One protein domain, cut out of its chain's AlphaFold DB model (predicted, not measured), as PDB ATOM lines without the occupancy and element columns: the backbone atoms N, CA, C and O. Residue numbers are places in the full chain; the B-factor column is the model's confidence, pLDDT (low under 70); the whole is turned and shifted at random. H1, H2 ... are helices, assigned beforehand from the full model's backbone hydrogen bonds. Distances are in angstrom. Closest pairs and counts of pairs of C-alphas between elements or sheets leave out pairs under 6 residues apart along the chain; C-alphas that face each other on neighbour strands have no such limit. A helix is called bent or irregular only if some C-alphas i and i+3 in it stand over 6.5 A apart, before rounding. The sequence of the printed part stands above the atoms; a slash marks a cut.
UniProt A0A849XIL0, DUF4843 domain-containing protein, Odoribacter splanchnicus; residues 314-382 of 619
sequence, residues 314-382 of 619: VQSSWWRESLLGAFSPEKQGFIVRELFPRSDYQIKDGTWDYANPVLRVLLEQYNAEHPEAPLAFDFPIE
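AT A GLANCE: This is residues 314 to 382 of the 619 residues of the protein "DUF4843 domain-containing protein" of Odoribacter splanchnicus (UniProt A0A849XIL0). Look first for one long, kinked helix, H3, which runs along most of the longest axis, with a shorter helix, H2, set crosswise to its middle part and a single small turn, H1, near the kink. After H3 the last stretch, residues 370 to 382, folds back toward H1; residues 368 to 373, at the turn, stick out. The printed part has 69 residues with three named helices in the order H1, H2, H3 and no named strand, and its class is all helix. The whole is compact, with a radius of gyration of the C-alphas of 11.6 A, yet elongated in outline, spanning 35 by 22 by 22 A.

HOW THE PARTS SIT: Go along from Val 314 and you come first to H1, residues 321 to 324. A tight link of four residues leads on to H2, residues 329 to 339; H1 and H2 are apart. A short link of nine residues then leads to H3, residues 349 to 369. H1 and H3 are close but not clearly touching; look at Leu 323 and Asn 356, their closest C-alphas, 6.0 A apart. H2 and H3 touch, H3 with residues 355 to 362 alone; their closest C-alphas are those of Leu 339 and Ala 355, 6.9 A apart. The lines of H2 and H3 stand at 71 degrees, only just about perpendicular. In the backbone of H2 every O i to N i+4 pair is within hydrogen-bond range, and in H3 13 of 17 are. H1 is too short for such a pair, and its one O i to N i+3 pair is not within range.

IN THESE COORDINATES: Find C-alpha 321 at (-1.930, 51.288, 117.153), where H1 begins; it measures 5.0 A from first to last C-alpha. Next find C-alpha 329 at (2.308, 50.503, 104.128); from there H2 runs 15.1 A to C-alpha 339. H3 runs 30.7 A from C-alpha 349 to C-alpha 369 at (-0.435, 29.509, 101.689). On the way it has a kink of 44 degrees near residue 356 and is irregular: C-alphas 353 and 356 are 7.9 A apart.

THE WHOLE: The two C-alphas farthest apart are those of Asp 349 and Glu 372, 35.6 A. From Val 314 to Glu 382, the first and last printed C-alphas, it is 24.6 A. The printed part has no cut, and neither link between the helices is long. Residues 368 to 373 stand free, and residues 370 to 382 hold no named element. In the B-factor column you will find a mean pLDDT of the printed part of 92.3, and no printed residue is under 70.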
ATOM      1  N   VAL A 314       1.289  56.755 103.868       92.19
ATOM      2  CA  VAL A 314       0.828  57.525 105.031       92.19
ATOM      3  C   VAL A 314      -0.196  56.706 105.811       92.19
ATOM      4  O   VAL A 314      -1.178  56.239 105.237       92.19
ATOM      5  N   GLN A 315       0.023  56.585 107.122       94.31
ATOM      6  CA  GLN A 315      -0.892  55.937 108.059       94.31
ATOM      7  C   GLN A 315      -2.293  56.561 107.976       94.31
ATOM      8  O   GLN A 315      -2.457  57.772 108.156       94.31
ATOM      9  N   SER A 316      -3.304  55.739 107.703       92.81
ATOM     10  CA  SER A 316      -4.688  56.194 107.574       92.81
ATOM     11  C   SER A 316      -5.328  56.502 108.931       92.81
ATOM     12  O   SER A 316      -4.980  55.931 109.963       92.81
ATOM     13  N   SER A 317      -6.296  57.423 108.936       92.00
ATOM     14  CA  SER A 317      -6.891  57.995 110.157       92.00
ATOM     15  C   SER A 317      -7.689  57.008 111.015       92.00
ATOM     16  O   SER A 317      -8.021  57.326 112.152       92.00
ATOM     17  N   TRP A 318      -8.007  55.828 110.481       93.25
ATOM     18  CA  TRP A 318      -8.639  54.733 111.216       93.25
ATOM     19  C   TRP A 318      -7.631  53.867 111.998       93.25
ATOM     20  O   TRP A 318      -8.050  53.031 112.791       93.25
ATOM     21  N   TRP A 319      -6.315  54.043 111.825       94.62
ATOM     22  CA  TRP A 319      -5.302  53.166 112.425       94.62
ATOM     23  C   TRP A 319      -5.278  53.212 113.964       94.62
ATOM     24  O   TRP A 319      -4.828  54.192 114.563       94.62
ATOM     25  N   ARG A 320      -5.680  52.113 114.616       93.62
ATOM     26  CA  ARG A 320      -5.580  51.922 116.073       93.62
ATOM     27  C   ARG A 320      -4.304  51.161 116.435       93.62
ATOM     28  O   ARG A 320      -4.288  49.935 116.414       93.62
ATOM     29  N   GLU A 321      -3.243  51.876 116.808       93.25
ATOM     30  CA  GLU A 321      -1.930  51.288 117.153       93.25
ATOM     31  C   GLU A 321      -2.001  50.255 118.296       93.25
ATOM     32  O   GLU A 321      -1.265  49.274 118.279       93.25
ATOM     33  N   SER A 322      -2.941  50.389 119.237       91.44
ATOM     34  CA  SER A 322      -3.171  49.390 120.294       91.44
ATOM     35  C   SER A 322      -3.690  48.038 119.784       91.44
ATOM     36  O   SER A 322      -3.461  47.026 120.436       91.44
ATOM     37  N   LEU A 323      -4.380  48.018 118.638       91.81
ATOM     38  CA  LEU A 323      -5.004  46.825 118.043       91.81
ATOM     39  C   LEU A 323      -4.226  46.302 116.830       91.81
ATOM     40  O   LEU A 323      -4.297  45.119 116.503       91.81
ATOM     41  N   LEU A 324      -3.501  47.193 116.149       95.50
ATOM     42  CA  LEU A 324      -2.782  46.929 114.904       95.50
ATOM     43  C   LEU A 324      -1.258  46.942 115.067       95.50
ATOM     44  O   LEU A 324      -0.541  46.517 114.166       95.50
ATOM     45  N   GLY A 325      -0.741  47.426 116.196       94.50
ATOM     46  CA  GLY A 325       0.688  47.610 116.424       94.50
ATOM     47  C   GLY A 325       1.305  48.659 115.495       94.50
ATOM     48  O   GLY A 325       0.625  49.551 114.975       94.50
ATOM     49  N   ALA A 326       2.614  48.525 115.278       95.12
ATOM     50  CA  ALA A 326       3.392  49.435 114.447       95.12
ATOM     51  C   ALA A 326       2.889  49.476 112.991       95.12
ATOM     52  O   ALA A 326       2.597  48.441 112.382       95.12
ATOM     53  N   PHE A 327       2.824  50.687 112.434       96.31
ATOM     54  CA  PHE A 327       2.410  50.945 111.056       96.31
ATOM     55  C   PHE A 327       3.462  50.497 110.028       96.31
ATOM     56  O   PHE A 327       4.649  50.801 110.155       96.31
ATOM     57  N   SER A 328       2.997  49.861 108.949       95.94
ATOM     58  CA  SER A 328       3.716  49.789 107.675       95.94
ATOM     59  C   SER A 328       2.732  49.913 106.497       95.94
ATOM     60  O   SER A 328       1.566  49.528 106.638       95.94
ATOM     61  N   PRO A 329       3.165  50.412 105.319       95.12
ATOM     62  CA  PRO A 329       2.308  50.503 104.128       95.12
ATOM     63  C   PRO A 329       1.784  49.143 103.644       95.12
ATOM     64  O   PRO A 329       0.665  49.035 103.155       95.12
ATOM     65  N   GLU A 330       2.597  48.098 103.801       94.81
ATOM     66  CA  GLU A 330       2.271  46.709 103.464       94.81
ATOM     67  C   GLU A 330       1.158  46.169 104.374       94.81
ATOM     68  O   GLU A 330       0.146  45.661 103.893       94.81
ATOM     69  N   LYS A 331       1.295  46.393 105.685       96.75
ATOM     70  CA  LYS A 331       0.311  46.020 106.704       96.75
ATOM     71  C   LYS A 331      -1.001  46.782 106.543       96.75
ATOM     72  O   LYS A 331      -2.064  46.184 106.660       96.75
ATOM     73  N   GLN A 332      -0.947  48.075 106.209       95.44
ATOM     74  CA  GLN A 332      -2.146  48.839 105.852       95.44
ATOM     75  C   GLN A 332      -2.810  48.279 104.592       95.44
ATOM     76  O   GLN A 332      -4.024  48.110 104.591       95.44
ATOM     77  N   GLY A 333      -2.034  47.907 103.571       95.25
ATOM     78  CA  GLY A 333      -2.547  47.217 102.387       95.25
ATOM     79  C   GLY A 333      -3.280  45.915 102.727       95.25
ATOM     80  O   GLY A 333      -4.403  45.716 102.273       95.25
ATOM     81  N   PHE A 334      -2.694  45.067 103.575       96.00
ATOM     82  CA  PHE A 334      -3.322  43.828 104.046       96.00
ATOM     83  C   PHE A 334      -4.632  44.088 104.810       96.00
ATOM     84  O   PHE A 334      -5.669  43.528 104.464       96.00
ATOM     85  N   ILE A 335      -4.624  45.003 105.787       95.88
ATOM     86  CA  ILE A 335      -5.831  45.365 106.550       95.88
ATOM     87  C   ILE A 335      -6.927  45.912 105.629       95.88
ATOM     88  O   ILE A 335      -8.099  45.607 105.820       95.88
ATOM     89  N   VAL A 336      -6.566  46.706 104.620       95.56
ATOM     90  CA  VAL A 336      -7.528  47.271 103.668       95.56
ATOM     91  C   VAL A 336      -8.130  46.191 102.766       95.56
ATOM     92  O   VAL A 336      -9.334  46.232 102.529       95.56
ATOM     93  N   ARG A 337      -7.345  45.211 102.297       94.44
ATOM     94  CA  ARG A 337      -7.878  44.063 101.537       94.44
ATOM     95  C   ARG A 337      -8.852  43.241 102.366       94.44
ATOM     96  O   ARG A 337      -9.951  42.965 101.904       94.44
ATOM     97  N   GLU A 338      -8.470  42.896 103.593       92.62
ATOM     98  CA  GLU A 338      -9.230  41.932 104.385       92.62
ATOM     99  C   GLU A 338     -10.387  42.547 105.175       92.62
ATOM    100  O   GLU A 338     -11.474  41.970 105.246       92.62
ATOM    101  N   LEU A 339     -10.194  43.713 105.788       92.19
ATOM    102  CA  LEU A 339     -11.177  44.263 106.719       92.19
ATOM    103  C   LEU A 339     -12.277  45.062 106.008       92.19
ATOM    104  O   LEU A 339     -13.430  44.983 106.422       92.19
ATOM    105  N   PHE A 340     -11.964  45.787 104.926       92.44
ATOM    106  CA  PHE A 340     -12.939  46.670 104.269       92.44
ATOM    107  C   PHE A 340     -14.115  45.899 103.636       92.44
ATOM    108  O   PHE A 340     -15.252  46.287 103.901       92.44
ATOM    109  N   PRO A 341     -13.926  44.797 102.877       89.06
ATOM    110  CA  PRO A 341     -15.051  44.020 102.343       89.06
ATOM    111  C   PRO A 341     -15.933  43.387 103.428       89.06
ATOM    112  O   PRO A 341     -17.096  43.091 103.175       89.06
ATOM    113  N   ARG A 342     -15.392  43.197 104.640       87.94
ATOM    114  CA  ARG A 342     -16.109  42.662 105.810       87.94
ATOM    115  C   ARG A 342     -16.823  43.762 106.621       87.94
ATOM    116  O   ARG A 342     -17.682  43.450 107.442       87.94
ATOM    117  N   SER A 343     -16.513  45.038 106.378       87.69
ATOM    118  CA  SER A 343     -17.025  46.194 107.131       87.69
ATOM    119  C   SER A 343     -17.824  47.194 106.272       87.69
ATOM    120  O   SER A 343     -17.817  48.391 106.559       87.69
ATOM    121  N   ASP A 344     -18.463  46.750 105.183       86.81
ATOM    122  CA  ASP A 344     -19.156  47.637 104.220       86.81
ATOM    123  C   ASP A 344     -18.252  48.793 103.714       86.81
ATOM    124  O   ASP A 344     -18.632  49.958 103.599       86.81
ATOM    125  N   TYR A 345     -16.970  48.480 103.492       89.69
ATOM    126  CA  TYR A 345     -15.901  49.405 103.092       89.69
ATOM    127  C   TYR A 345     -15.733  50.640 104.004       89.69
ATOM    128  O   TYR A 345     -15.126  51.638 103.603       89.69
ATOM    129  N   GLN A 346     -16.242  50.581 105.239       86.62
ATOM    130  CA  GLN A 346     -16.174  51.640 106.247       86.62
ATOM    131  C   GLN A 346     -15.734  51.073 107.599       86.62
ATOM    132  O   GLN A 346     -16.438  50.282 108.215       86.62
ATOM    133  N   ILE A 347     -14.582  51.517 108.099       88.94
ATOM    134  CA  ILE A 347     -14.108  51.129 109.431       88.94
ATOM    135  C   ILE A 347     -14.886  51.917 110.500       88.94
ATOM    136  O   ILE A 347     -14.629  53.104 110.719       88.94
ATOM    137  N   LYS A 348     -15.850  51.256 111.147       87.56
ATOM    138  CA  LYS A 348     -16.741  51.791 112.196       87.56
ATOM    139  C   LYS A 348     -16.244  51.348 113.583       87.56
ATOM    140  O   LYS A 348     -15.304  50.564 113.682       87.56
ATOM    141  N   ASP A 349     -16.868  51.810 114.670       84.88
ATOM    142  CA  ASP A 349     -16.468  51.379 116.024       84.88
ATOM    143  C   ASP A 349     -16.644  49.865 116.239       84.88
ATOM    144  O   ASP A 349     -15.687  49.203 116.630       84.88
ATOM    145  N   GLY A 350     -17.799  49.297 115.870       84.88
ATOM    146  CA  GLY A 350     -18.061  47.851 115.971       84.88
ATOM    147  C   GLY A 350     -17.235  46.970 115.019       84.88
ATOM    148  O   GLY A 350     -17.220  45.752 115.167       84.88
ATOM    149  N   THR A 351     -16.503  47.555 114.063       89.56
ATOM    150  CA  THR A 351     -15.504  46.817 113.270       89.56
ATOM    151  C   THR A 351     -14.345  46.347 114.157       89.56
ATOM    152  O   THR A 351     -13.756  45.295 113.920       89.56
ATOM    153  N   TRP A 352     -14.018  47.105 115.208       90.38
ATOM    154  CA  TRP A 352     -12.886  46.809 116.088       90.38
ATOM    155  C   TRP A 352     -13.152  45.691 117.087       90.38
ATOM    156  O   TRP A 352     -12.188  45.076 117.533       90.38
ATOM    157  N   ASP A 353     -14.420  45.369 117.354       88.25
ATOM    158  CA  ASP A 353     -14.816  44.238 118.203       88.25
ATOM    159  C   ASP A 353     -14.281  42.896 117.665       88.25
ATOM    160  O   ASP A 353     -14.074  41.955 118.431       88.25
ATOM    161  N   TYR A 354     -14.039  42.810 116.348       90.06
ATOM    162  CA  TYR A 354     -13.540  41.609 115.672       90.06
ATOM    163  C   TYR A 354     -12.259  41.792 114.843       90.06
ATOM    164  O   TYR A 354     -11.623  40.795 114.502       90.06
ATOM    165  N   ALA A 355     -11.861  43.025 114.503       92.56
ATOM    166  CA  ALA A 355     -10.770  43.283 113.556       92.56
ATOM    167  C   ALA A 355      -9.455  42.564 113.904       92.56
ATOM    168  O   ALA A 355      -8.882  41.905 113.043       92.56
ATOM    169  N   ASN A 356      -8.973  42.673 115.147       93.62
ATOM    170  CA  ASN A 356      -7.697  42.074 115.557       93.62
ATOM    171  C   ASN A 356      -7.700  40.527 115.472       93.62
ATOM    172  O   ASN A 356      -6.838  39.998 114.767       93.62
ATOM    173  N   PRO A 357      -8.665  39.804 116.082       92.62
ATOM    174  CA  PRO A 357      -8.845  38.365 115.878       92.62
ATOM    175  C   PRO A 357      -8.828  37.923 114.408       92.62
ATOM    176  O   PRO A 357      -8.084  37.019 114.032       92.62
ATOM    177  N   VAL A 358      -9.616  38.593 113.561       92.25
ATOM    178  CA  VAL A 358      -9.763  38.253 112.136       92.25
ATOM    179  C   VAL A 358      -8.459  38.459 111.377       92.25
ATOM    180  O   VAL A 358      -8.024  37.579 110.639       92.25
ATOM    181  N   LEU A 359      -7.807  39.605 111.581       94.62
ATOM    182  CA  LEU A 359      -6.546  39.936 110.922       94.62
ATOM    183  C   LEU A 359      -5.408  38.991 111.333       94.62
ATOM    184  O   LEU A 359      -4.531  38.729 110.515       94.62
ATOM    185  N   ARG A 360      -5.432  38.449 112.560       93.81
ATOM    186  CA  ARG A 360      -4.480  37.420 113.010       93.81
ATOM    187  C   ARG A 360      -4.677  36.094 112.277       93.81
ATOM    188  O   ARG A 360      -3.710  35.587 111.717       93.81
ATOM    189  N   VAL A 361      -5.906  35.580 112.218       90.69
ATOM    190  CA  VAL A 361      -6.208  34.304 111.537       90.69
ATOM    191  C   VAL A 361      -5.939  34.392 110.031       90.69
ATOM    192  O   VAL A 361      -5.306  33.503 109.469       90.69
ATOM    193  N   LEU A 362      -6.334  35.489 109.377       92.25
ATOM    194  CA  LEU A 362      -6.090  35.682 107.940       92.25
ATOM    195  C   LEU A 362      -4.597  35.841 107.608       92.25
ATOM    196  O   LEU A 362      -4.156  35.410 106.547       92.25
ATOM    197  N   LEU A 363      -3.805  36.440 108.504       94.88
ATOM    198  CA  LEU A 363      -2.349  36.554 108.351       94.88
ATOM    199  C   LEU A 363      -1.660  35.188 108.480       94.88
ATOM    200  O   LEU A 363      -0.727  34.894 107.734       94.88
ATOM    201  N   GLU A 364      -2.117  34.355 109.414       91.25
ATOM    202  CA  GLU A 364      -1.625  32.988 109.591       91.25
ATOM    203  C   GLU A 364      -1.952  32.117 108.367       91.25
ATOM    204  O   GLU A 364      -1.057  31.471 107.823       91.25
ATOM    205  N   GLN A 365      -3.184  32.205 107.854       90.31
ATOM    206  CA  GLN A 365      -3.609  31.547 106.613       90.31
ATOM    207  C   GLN A 365      -2.785  32.010 105.399       90.31
ATOM    208  O   GLN A 365      -2.209  31.175 104.704       90.31
ATOM    209  N   TYR A 366      -2.628  33.322 105.191       93.12
ATOM    210  CA  TYR A 366      -1.802  33.875 104.105       93.12
ATOM    211  C   TYR A 366      -0.354  33.362 104.163       93.12
ATOM    212  O   TYR A 366       0.217  32.952 103.153       93.12
ATOM    213  N   ASN A 367       0.249  33.346 105.355       94.31
ATOM    214  CA  ASN A 367       1.625  32.885 105.539       94.31
ATOM    215  C   ASN A 367       1.776  31.361 105.366       94.31
ATOM    216  O   ASN A 367       2.843  30.908 104.947       94.31
ATOM    217  N   ALA A 368       0.728  30.577 105.643       91.62
ATOM    218  CA  ALA A 368       0.690  29.140 105.371       91.62
ATOM    219  C   ALA A 368       0.520  28.827 103.871       91.62
ATOM    220  O   ALA A 368       1.145  27.895 103.364       91.62
ATOM    221  N   GLU A 369      -0.270  29.625 103.145       93.12
ATOM    222  CA  GLU A 369      -0.435  29.509 101.689       93.12
ATOM    223  C   GLU A 369       0.786  30.025 100.907       93.12
ATOM    224  O   GLU A 369       1.035  29.587  99.777       93.12
ATOM    225  N   HIS A 370       1.571  30.945 101.480       92.44
ATOM    226  CA  HIS A 370       2.719  31.590 100.825       92.44
ATOM    227  C   HIS A 370       4.041  31.453 101.619       92.44
ATOM    228  O   HIS A 370       4.697  32.453 101.919       92.44
ATOM    229  N   PRO A 371       4.513  30.220 101.905       92.06
ATOM    230  CA  PRO A 371       5.673  29.973 102.774       92.06
ATOM    231  C   PRO A 371       7.014  30.486 102.213       92.06
ATOM    232  O   PRO A 371       7.963  30.679 102.969       92.06
ATOM    233  N   GLU A 372       7.102  30.729 100.902       93.50
ATOM    234  CA  GLU A 372       8.281  31.312 100.237       93.50
ATOM    235  C   GLU A 372       8.309  32.857 100.308       93.50
ATOM    236  O   GLU A 372       9.330  33.471  99.992       93.50
ATOM    237  N   ALA A 373       7.200  33.499 100.699       92.12
ATOM    238  CA  ALA A 373       7.059  34.957 100.779       92.12
ATOM    239  C   ALA A 373       6.096  35.417 101.909       92.12
ATOM    240  O   ALA A 373       5.152  36.160 101.635       92.12
ATOM    241  N   PRO A 374       6.307  34.998 103.174       93.00
ATOM    242  CA  PRO A 374       5.432  35.369 104.283       93.00
ATOM    243  C   PRO A 374       5.544  36.859 104.636       93.00
ATOM    244  O   PRO A 374       6.623  37.460 104.578       93.00
ATOM    245  N   LEU A 375       4.429  37.444 105.071       94.38
ATOM    246  CA  LEU A 375       4.334  38.832 105.516       94.38
ATOM    247  C   LEU A 375       5.071  39.010 106.848       94.38
ATOM    248  O   LEU A 375       4.773  38.352 107.843       94.38
ATOM    249  N   ALA A 376       6.035  39.931 106.874       92.94
ATOM    250  CA  ALA A 376       6.987  40.096 107.976       92.94
ATOM    251  C   ALA A 376       6.464  40.951 109.154       92.94
ATOM    252  O   ALA A 376       7.249  41.597 109.852       92.94
ATOM    253  N   PHE A 377       5.148  40.981 109.368       94.94
ATOM    254  CA  PHE A 377       4.491  41.701 110.461       94.94
ATOM    255  C   PHE A 377       3.544  40.783 111.238       94.94
ATOM    256  O   PHE A 377       3.075  39.779 110.720       94.94
ATOM    257  N   ASP A 378       3.244  41.156 112.478       94.38
ATOM    258  CA  ASP A 378       2.315  40.490 113.396       94.38
ATOM    259  C   ASP A 378       1.106  41.392 113.711       94.38
ATOM    260  O   ASP A 378       1.004  42.506 113.199       94.38
ATOM    261  N   PHE A 379       0.198  40.964 114.588       95.19
ATOM    262  CA  PHE A 379      -0.767  41.858 115.238       95.19
ATOM    263  C   PHE A 379      -0.695  41.661 116.760       95.19
ATOM    264  O   PHE A 379      -0.516  40.523 117.199       95.19
ATOM    265  N   PRO A 380      -0.827  42.730 117.575       93.62
ATOM    266  CA  PRO A 380      -0.814  42.620 119.031       93.62
ATOM    267  C   PRO A 380      -1.830  41.611 119.563       93.62
ATOM    268  O   PRO A 380      -2.920  41.469 119.019       93.62
ATOM    269  N   ILE A 381      -1.501  40.966 120.676       89.81
ATOM    270  CA  ILE A 381      -2.443  40.139 121.426       89.81
ATOM    271  C   ILE A 381      -3.070  41.025 122.510       89.81
ATOM    272  O   ILE A 381      -2.368  41.498 123.402       89.81
ATOM    273  N   GLU A 382      -4.376  41.282 122.420       86.19
ATOM    274  CA  GLU A 382      -5.093  42.160 123.367       86.19
ATOM    275  C   GLU A 382      -5.358  41.491 124.727       86.19
ATOM    276  O   GLU A 382      -5.547  42.179 125.730       86.19
TER     277      GLU A 382